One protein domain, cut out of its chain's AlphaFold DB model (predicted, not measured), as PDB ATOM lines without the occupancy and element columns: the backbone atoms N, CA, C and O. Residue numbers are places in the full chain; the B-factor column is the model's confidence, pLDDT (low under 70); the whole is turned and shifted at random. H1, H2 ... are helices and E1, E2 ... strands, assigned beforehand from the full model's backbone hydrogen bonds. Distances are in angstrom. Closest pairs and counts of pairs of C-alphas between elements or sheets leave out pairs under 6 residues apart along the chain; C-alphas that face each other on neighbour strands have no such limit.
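What this domain is: This is residues 24 to 92 of the 126 residues of the protein "Nucleotidyl transferase AbiEii/AbiGii toxin family protein" of Erysipelotrichaceae bacterium (UniProt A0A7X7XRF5). One long helix, H1, covers one face of a small antiparallel sheet, making two layers; residues 72 to 78 stick out beyond the sheet's end. The 69 printed residues hold H1, E1, E2, E3 in that order; the strands form a meander, each the antiparallel neighbour of the one before. The class is mixed, the whole loose, with radius of gyration of the C-alphas 14.3 A and spans 47 by 24 by 21 A.

Where its parts are: H1, residues 29 to 45, begins at C-alpha (89.446, 56.557, 88.172) and is 24.7 A long. E1 is residues 48 to 50, E2 62 to 69, 22.6 A, and E3 82 to 88, 19.5 A, ending at C-alpha (78.164, 50.714, 81.763).

How they stand to each other: H1 is on the sheet, height 8.7 A, over E1 and E2; its closest C-alphas to E1 are Ala 43 and Glu 49, 6.1 A. Hairpin E1 and E2 has N 49 and O 68 at 2.8 A; hairpin E2 and E3 has N 65 and O 85 at 2.8 A. In H1, 12 of 13 O i to N i+4 pairs are within hydrogen-bond range.

The domain as a whole: The C-alphas of Lys 25 and Asp 76, the farthest apart, are 47.7 A apart. The printed part has no cut. Links E1 to E2 and E2 to E3 are long. Residues 74 to 80 have pLDDT under 70.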
ATOM      1  N   ASN A  24      90.747  42.511  81.764       81.38
ATOM      2  CA  ASN A  24      91.491  41.728  82.756       81.38
ATOM      3  C   ASN A  24      91.554  42.414  84.132       81.38
ATOM      4  O   ASN A  24      91.885  41.779  85.129       81.38
ATOM      5  N   LYS A  25      91.297  43.727  84.191       85.06
ATOM      6  CA  LYS A  25      91.364  44.547  85.406       85.06
ATOM      7  C   LYS A  25      90.249  45.583  85.405       85.06
ATOM      8  O   LYS A  25      89.816  46.034  84.350       85.06
ATOM      9  N   GLN A  26      89.832  45.992  86.598       85.81
ATOM     10  CA  GLN A  26      88.865  47.073  86.770       85.81
ATOM     11  C   GLN A  26      89.443  48.416  86.298       85.81
ATOM     12  O   GLN A  26      90.603  48.732  86.570       85.81
ATOM     13  N   LEU A  27      88.612  49.229  85.638       89.94
ATOM     14  CA  LEU A  27      88.992  50.567  85.181       89.94
ATOM     15  C   LEU A  27      89.328  51.482  86.366       89.94
ATOM     16  O   LEU A  27      88.518  51.696  87.274       89.94
ATOM     17  N   THR A  28      90.506  52.098  86.314       92.12
ATOM     18  CA  THR A  28      90.934  53.113  87.284       92.12
ATOM     19  C   THR A  28      90.109  54.398  87.160       92.12
ATOM     20  O   THR A  28      89.535  54.705  86.115       92.12
ATOM     21  N   ARG A  29      90.102  55.233  88.211       92.44
ATOM     22  CA  ARG A  29      89.446  56.557  88.172       92.44
ATOM     23  C   ARG A  29      89.954  57.447  87.031       92.44
ATOM     24  O   ARG A  29      89.168  58.227  86.501       92.44
ATOM     25  N   LYS A  30      91.240  57.345  86.671       94.75
ATOM     26  CA  LYS A  30      91.823  58.078  85.540       94.75
ATOM     27  C   LYS A  30      91.237  57.572  84.220       94.75
ATOM     28  O   LYS A  30      90.628  58.356  83.513       94.75
ATOM     29  N   GLN A  31      91.270  56.262  83.974       93.75
ATOM     30  CA  GLN A  31      90.719  55.676  82.745       93.75
ATOM     31  C   GLN A  31      89.223  55.963  82.561       93.75
ATOM     32  O   GLN A  31      88.784  56.214  81.449       93.75
ATOM     33  N   LYS A  32      88.428  55.995  83.640       93.62
ATOM     34  CA  LYS A  32      87.013  56.399  83.543       93.62
ATOM     35  C   LYS A  32      86.833  57.872  83.160       93.62
ATOM     36  O   LYS A  32      85.847  58.222  82.519       93.62
ATOM     37  N   LYS A  33      87.743  58.750  83.594       94.81
ATOM     38  CA  LYS A  33      87.762  60.155  83.161       94.81
ATOM     39  C   LYS A  33      88.155  60.236  81.682       94.81
ATOM     40  O   LYS A  33      87.490  60.944  80.936       94.81
ATOM     41  N   ASP A  34      89.176  59.483  81.285       95.62
ATOM     42  CA  ASP A  34      89.690  59.461  79.915       95.62
ATOM     43  C   ASP A  34      88.646  58.891  78.936       95.62
ATOM     44  O   ASP A  34      88.452  59.461  77.872       95.62
ATOM     45  N   LEU A  35      87.879  57.862  79.324       94.25
ATOM     46  CA  LEU A  35      86.774  57.314  78.523       94.25
ATOM     47  C   LEU A  35      85.711  58.370  78.196       94.25
ATOM     48  O   LEU A  35      85.291  58.482  77.049       94.25
ATOM     49  N   LYS A  36      85.282  59.159  79.193       95.06
ATOM     50  CA  LYS A  36      84.332  60.261  78.965       95.06
ATOM     51  C   LYS A  36      84.888  61.246  77.939       95.06
ATOM     52  O   LYS A  36      84.164  61.662  77.040       95.06
ATOM     53  N   GLN A  37      86.151  61.633  78.111       96.25
ATOM     54  CA  GLN A  37      86.803  62.604  77.239       96.25
ATOM     55  C   GLN A  37      86.902  62.075  75.804       96.25
ATOM     56  O   GLN A  37      86.504  62.777  74.881       96.25
ATOM     57  N   LEU A  38      87.309  60.814  75.647       96.62
ATOM     58  CA  LEU A  38      87.427  60.149  74.356       96.62
ATOM     59  C   LEU A  38      86.088  60.097  73.614       96.62
ATOM     60  O   LEU A  38      86.036  60.435  72.442       96.62
ATOM     61  N   ILE A  39      84.985  59.755  74.290       95.81
ATOM     62  CA  ILE A  39      83.654  59.734  73.658       95.81
ATOM     63  C   ILE A  39      83.259  61.126  73.149       95.81
ATOM     64  O   ILE A  39      82.715  61.253  72.054       95.81
ATOM     65  N   ILE A  40      83.536  62.178  73.924       96.38
ATOM     66  CA  ILE A  40      83.232  63.561  73.529       96.38
ATOM     67  C   ILE A  40      84.103  63.997  72.344       96.38
ATOM     68  O   ILE A  40      83.615  64.689  71.452       96.38
ATOM     69  N   GLU A  41      85.380  63.625  72.335       97.44
ATOM     70  CA  GLU A  41      86.312  63.928  71.243       97.44
ATOM     71  C   GLU A  41      85.923  63.192  69.961       97.44
ATOM     72  O   GLU A  41      85.727  63.842  68.938       97.44
ATOM     73  N   THR A  42      85.674  61.883  70.032       96.88
ATOM     74  CA  THR A  42      85.210  61.092  68.885       96.88
ATOM     75  C   THR A  42      83.878  61.607  68.341       96.88
ATOM     76  O   THR A  42      83.704  61.666  67.129       96.88
ATOM     77  N   ALA A  43      82.947  62.045  69.203       95.75
ATOM     78  CA  ALA A  43      81.705  62.668  68.744       95.75
ATOM     79  C   ALA A  43      81.981  63.900  67.865       95.75
ATOM     80  O   ALA A  43      81.394  64.033  66.794       95.75
ATOM     81  N   LYS A  44      82.922  64.762  68.273       95.12
ATOM     82  CA  LYS A  44      83.315  65.940  67.487       95.12
ATOM     83  C   LYS A  44      83.999  65.559  66.177       95.12
ATOM     84  O   LYS A  44      83.723  66.185  65.160       95.12
ATOM     85  N   GLU A  45      84.864  64.545  66.194       96.25
ATOM     86  CA  GLU A  45      85.568  64.052  65.001       96.25
ATOM     87  C   GLU A  45      84.602  63.569  63.913       96.25
ATOM     88  O   GLU A  45      84.837  63.815  62.733       96.25
ATOM     89  N   ILE A  46      83.483  62.946  64.301       92.62
ATOM     90  CA  ILE A  46      82.442  62.498  63.362       92.62
ATOM     91  C   ILE A  46      81.411  63.590  63.019       92.62
ATOM     92  O   ILE A  46      80.395  63.299  62.388       92.62
ATOM     93  N   GLY A  47      81.637  64.842  63.434       92.38
ATOM     94  CA  GLY A  47      80.731  65.963  63.165       92.38
ATOM     95  C   GLY A  47      79.444  65.958  63.998       92.38
ATOM     96  O   GLY A  47      78.452  66.566  63.595       92.38
ATOM     97  N   ALA A  48      79.444  65.280  65.148       93.69
ATOM     98  CA  ALA A  48      78.341  65.260  66.101       93.69
ATOM     99  C   ALA A  48      78.646  66.097  67.361       93.69
ATOM    100  O   ALA A  48      79.793  66.362  67.721       93.69
ATOM    101  N   GLU A  49      77.595  66.493  68.075       93.94
ATOM    102  CA  GLU A  49      77.666  67.267  69.313       93.94
ATOM    103  C   GLU A  49      77.001  66.514  70.468       93.94
ATOM    104  O   GLU A  49      75.846  66.108  70.372       93.94
ATOM    105  N   VAL A  50      77.699  66.373  71.600       96.69
ATOM    106  CA  VAL A  50      77.107  65.830  72.833       96.69
ATOM    107  C   VAL A  50      76.297  66.920  73.540       96.69
ATOM    108  O   VAL A  50      76.863  67.770  74.227       96.69
ATOM    109  N   ILE A  51      74.971  66.880  73.408       96.00
ATOM    110  CA  ILE A  51      74.086  67.973  73.849       96.00
ATOM    111  C   ILE A  51      73.760  67.952  75.348       96.00
ATOM    112  O   ILE A  51      73.330  68.959  75.900       96.00
ATOM    113  N   ASN A  52      73.965  66.822  76.030       96.75
ATOM    114  CA  ASN A  52      73.643  66.657  77.451       96.75
ATOM    115  C   ASN A  52      74.889  66.678  78.357       96.75
ATOM    116  O   ASN A  52      74.920  66.026  79.396       96.75
ATOM    117  N   ILE A  53      75.931  67.431  77.986       95.56
ATOM    118  CA  ILE A  53      77.234  67.427  78.679       95.56
ATOM    119  C   ILE A  53      77.152  67.691  80.193       95.56
ATOM    120  O   ILE A  53      77.942  67.133  80.957       95.56
ATOM    121  N   ASN A  54      76.176  68.496  80.623       95.00
ATOM    122  CA  ASN A  54      75.950  68.868  82.023       95.00
ATOM    123  C   ASN A  54      75.407  67.711  82.879       95.00
ATOM    124  O   ASN A  54      75.544  67.739  84.097       95.00
ATOM    125  N   GLU A  55      74.826  66.688  82.253       95.62
ATOM    126  CA  GLU A  55      74.307  65.487  82.921       95.62
ATOM    127  C   GLU A  55      75.367  64.377  83.020       95.62
ATOM    128  O   GLU A  55      75.181  63.379  83.719       95.62
ATOM    129  N   ILE A  56      76.495  64.537  82.318       94.88
ATOM    130  CA  ILE A  56      77.538  63.520  82.204       94.88
ATOM    131  C   ILE A  56      78.609  63.771  83.255       94.88
ATOM    132  O   ILE A  56      79.351  64.759  83.211       94.88
ATOM    133  N   GLU A  57      78.808  62.809  84.147       91.38
ATOM    134  CA  GLU A  57      79.785  62.928  85.225       91.38
ATOM    135  C   GLU A  57      81.033  62.085  84.965       91.38
ATOM    136  O   GLU A  57      80.995  60.919  84.562       91.38
ATOM    137  N   SER A  58      82.194  62.677  85.235       89.94
ATOM    138  CA  SER A  58      83.463  61.964  85.145       89.94
ATOM    139  C   SER A  58      83.537  60.878  86.218       89.94
ATOM    140  O   SER A  58      83.161  61.104  87.365       89.94
ATOM    141  N   ARG A  59      84.157  59.739  85.889       91.50
ATOM    142  CA  ARG A  59      84.432  58.626  86.823       91.50
ATOM    143  C   ARG A  59      83.217  57.784  87.240       91.50
ATOM    144  O   ARG A  59      83.415  56.838  88.009       91.50
ATOM    145  N   LYS A  60      82.011  58.071  86.736       91.25
ATOM    146  CA  LYS A  60      80.842  57.211  86.955       91.25
ATOM    147  C   LYS A  60      80.983  55.867  86.249       91.25
ATOM    148  O   LYS A  60      81.749  55.708  85.302       91.25
ATOM    149  N   HIS A  61      80.250  54.890  86.773       91.44
ATOM    150  CA  HIS A  61      80.098  53.583  86.144       91.44
ATOM    151  C   HIS A  61      79.107  53.622  84.985       91.44
ATOM    152  O   HIS A  61      79.284  52.867  84.040       91.44
ATOM    153  N   PHE A  62      78.111  54.506  85.055       95.25
ATOM    154  CA  PHE A  62      77.139  54.717  83.995       95.25
ATOM    155  C   PHE A  62      77.161  56.165  83.513       95.25
ATOM    156  O   PHE A  62      77.226  57.081  84.334       95.25
ATOM    157  N   ASN A  63      77.090  56.351  82.199       96.75
ATOM    158  CA  ASN A  63      76.846  57.636  81.553       96.75
ATOM    159  C   ASN A  63      76.026  57.406  80.282       96.75
ATOM    160  O   ASN A  63      76.255  56.426  79.570       96.75
ATOM    161  N   ARG A  64      75.130  58.350  79.994       97.19
ATOM    162  CA  ARG A  64      74.348  58.431  78.759       97.19
ATOM    163  C   ARG A  64      74.771  59.681  77.993       97.19
ATOM    164  O   ARG A  64      74.699  60.781  78.535       97.19
ATOM    165  N   TYR A  65      75.193  59.511  76.749       97.44
ATOM    166  CA  TYR A  65      75.616  60.576  75.846       97.44
ATOM    167  C   TYR A  65      74.567  60.701  74.745       97.44
ATOM    168  O   TYR A  65      74.261  59.724  74.066       97.44
ATOM    169  N   ILE A  66      74.007  61.895  74.577       96.81
ATOM    170  CA  ILE A  66      73.070  62.201  73.499       96.81
ATOM    171  C   ILE A  66      73.839  63.005  72.458       96.81
ATOM    172  O   ILE A  66      74.161  64.170  72.685       96.81
ATOM    173  N   LEU A  67      74.164  62.367  71.341       95.69
ATOM    174  CA  LEU A  67      74.900  62.963  70.235       95.69
ATOM    175  C   LEU A  67      73.898  63.467  69.205       95.69
ATOM    176  O   LEU A  67      73.158  62.672  68.639       95.69
ATOM    177  N   LYS A  68      73.878  64.769  68.942       93.31
ATOM    178  CA  LYS A  68      73.151  65.360  67.820       93.31
ATOM    179  C   LYS A  68      74.077  65.427  66.611       93.31
ATOM    180  O   LYS A  68      75.215  65.860  66.746       93.31
ATOM    181  N   PHE A  69      73.593  65.040  65.442       90.25
ATOM    182  CA  PHE A  69      74.329  65.168  64.183       90.25
ATOM    183  C   PHE A  69      73.452  65.852  63.138       90.25
ATOM    184  O   PHE A  69      72.232  65.873  63.275       90.25
ATOM    185  N   ASN A  70      74.070  66.427  62.109       83.69
ATOM    186  CA  ASN A  70      73.329  67.015  60.998       83.69
ATOM    187  C   ASN A  70      72.996  65.925  59.976       83.69
ATOM    188  O   ASN A  70      73.887  65.214  59.511       83.69
ATOM    189  N   SER A  71      71.723  65.802  59.609       77.38
ATOM    190  CA  SER A  71      71.330  64.955  58.480       77.38
ATOM    191  C   SER A  71      71.865  65.520  57.164       77.38
ATOM    192  O   SER A  71      71.773  66.718  56.904       77.38
ATOM    193  N   VAL A  72      72.376  64.635  56.306       76.88
ATOM    194  CA  VAL A  72      72.683  64.941  54.898       76.88
ATOM    195  C   VAL A  72      71.437  64.909  54.009       76.88
ATOM    196  O   VAL A  72      71.469  65.375  52.873       76.88
ATOM    197  N   PHE A  73      70.333  64.357  54.516       75.88
ATOM    198  CA  PHE A  73      69.055  64.317  53.824       75.88
ATOM    199  C   PHE A  73      68.196  65.508  54.246       75.88
ATOM    200  O   PHE A  73      67.927  65.690  55.437       75.88
ATOM    201  N   ASN A  74      67.713  66.261  53.253       63.81
ATOM    202  CA  ASN A  74      66.624  67.227  53.395       63.81
ATOM    203  C   ASN A  74      65.304  66.465  53.573       63.81
ATOM    204  O   ASN A  74      64.475  66.423  52.668       63.81
ATOM    205  N   SER A  75      65.147  65.751  54.681       56.34
ATOM    206  CA  SER A  75      63.895  65.075  54.988       56.34
ATOM    207  C   SER A  75      63.084  65.939  55.943       56.34
ATOM    208  O   SER A  75      63.522  66.161  57.068       56.34
ATOM    209  N   ASP A  76      61.867  66.309  55.538       55.47
ATOM    210  CA  ASP A  76      60.792  66.851  56.398       55.47
ATOM    211  C   ASP A  76      60.313  65.847  57.470       55.47
ATOM    212  O   ASP A  76      59.288  66.033  58.124       55.47
ATOM    213  N   VAL A  77      61.022  64.728  57.620       56.69
ATOM    214  CA  VAL A  77      60.701  63.666  58.558       56.69
ATOM    215  C   VAL A  77      61.377  63.996  59.880       56.69
ATOM    216  O   VAL A  77      62.594  64.159  59.944       56.69
ATOM    217  N   ASP A  78      60.564  64.029  60.930       53.22
ATOM    218  CA  ASP A  78      60.894  64.194  62.350       53.22
ATOM    219  C   ASP A  78      61.752  63.034  62.915       53.22
ATOM    220  O   ASP A  78      61.624  62.627  64.073       53.22
ATOM    221  N   THR A  79      62.631  62.432  62.107       58.59
ATOM    222  CA  THR A  79      63.630  61.501  62.618       58.59
ATOM    223  C   THR A  79      64.568  62.295  63.511       58.59
ATOM    224  O   THR A  79      65.329  63.154  63.066       58.59
ATOM    225  N   LEU A  80      64.485  62.026  64.815       65.31
ATOM    226  CA  LEU A  80      65.403  62.562  65.808       65.31
ATOM    227  C   LEU A  80      66.828  62.245  65.344       65.31
ATOM    228  O   LEU A  80      67.265  61.104  65.430       65.31
ATOM    229  N   GLN A  81      67.541  63.261  64.850       80.69
ATOM    230  CA  GLN A  81      68.939  63.179  64.409       80.69
ATOM    231  C   GLN A  81      69.850  63.057  65.635       80.69
ATOM    232  O   GLN A  81      70.599  63.969  65.996       80.69
ATOM    233  N   LYS A  82      69.666  61.960  66.369       88.25
ATOM    234  CA  LYS A  82      70.268  61.702  67.664       88.25
ATOM    235  C   LYS A  82      70.787  60.279  67.703       88.25
ATOM    236  O   LYS A  82      70.049  59.339  67.445       88.25
ATOM    237  N   LEU A  83      72.042  60.138  68.097       91.50
ATOM    238  CA  LEU A  83      72.641  58.877  68.497       91.50
ATOM    239  C   LEU A  83      72.734  58.868  70.023       91.50
ATOM    240  O   LEU A  83      73.226  59.822  70.627       91.50
ATOM    241  N   ILE A  84      72.253  57.803  70.657       95.00
ATOM    242  CA  ILE A  84      72.403  57.613  72.099       95.00
ATOM    243  C   ILE A  84      73.519  56.599  72.321       95.00
ATOM    244  O   ILE A  84      73.455  55.483  71.819       95.00
ATOM    245  N   ILE A  85      74.537  56.995  73.082       95.56
ATOM    246  CA  ILE A  85      75.608  56.101  73.525       95.56
ATOM    247  C   ILE A  85      75.477  55.935  75.030       95.56
ATOM    248  O   ILE A  85      75.449  56.918  75.770       95.56
ATOM    249  N   GLU A  86      75.431  54.696  75.497       95.69
ATOM    250  CA  GLU A  86      75.404  54.374  76.919       95.69
ATOM    251  C   GLU A  86      76.639  53.559  77.283       95.69
ATOM    252  O   GLU A  86      76.990  52.583  76.623       95.69
ATOM    253  N   THR A  87      77.330  53.968  78.343       94.56
ATOM    254  CA  THR A  87      78.469  53.217  78.879       94.56
ATOM    255  C   THR A  87      78.095  52.652  80.232       94.56
ATOM    256  O   THR A  87      77.669  53.425  81.085       94.56
ATOM    257  N   MET A  88      78.323  51.357  80.458       93.31
ATOM    258  CA  MET A  88      78.164  50.714  81.763       93.31
ATOM    259  C   MET A  88      79.426  49.927  82.136       93.31
ATOM    260  O   MET A  88      79.803  48.965  81.476       93.31
ATOM    261  N   ILE A  89      80.077  50.327  83.225       91.25
ATOM    262  CA  ILE A  89      81.265  49.671  83.776       91.25
ATOM    263  C   ILE A  89      80.814  48.826  84.963       91.25
ATOM    264  O   ILE A  89      80.752  49.330  86.084       91.25
ATOM    265  N   ALA A  90      80.486  47.561  84.722       85.69
ATOM    266  CA  ALA A  90      79.981  46.671  85.764       85.69
ATOM    267  C   ALA A  90      80.785  45.367  85.840       85.69
ATOM    268  O   ALA A  90      81.612  45.199  86.738       85.69
ATOM    269  N   TYR A  91      80.566  44.462  84.890       83.06
ATOM    270  CA  TYR A  91      81.105  43.106  84.908       83.06
ATOM    271  C   TYR A  91      81.560  42.671  83.516       83.06
ATOM    272  O   TYR A  91      81.103  43.196  82.501       83.06
ATOM    273  N   ASN A  92      82.461  41.687  83.482       86.94
ATOM    274  CA  ASN A  92      82.803  41.005  82.241       86.94
ATOM    275  C   ASN A  92      81.629  40.112  81.809       86.94
ATOM    276  O   ASN A  92      81.051  39.432  82.662       86.94
TER     277      ASN A  92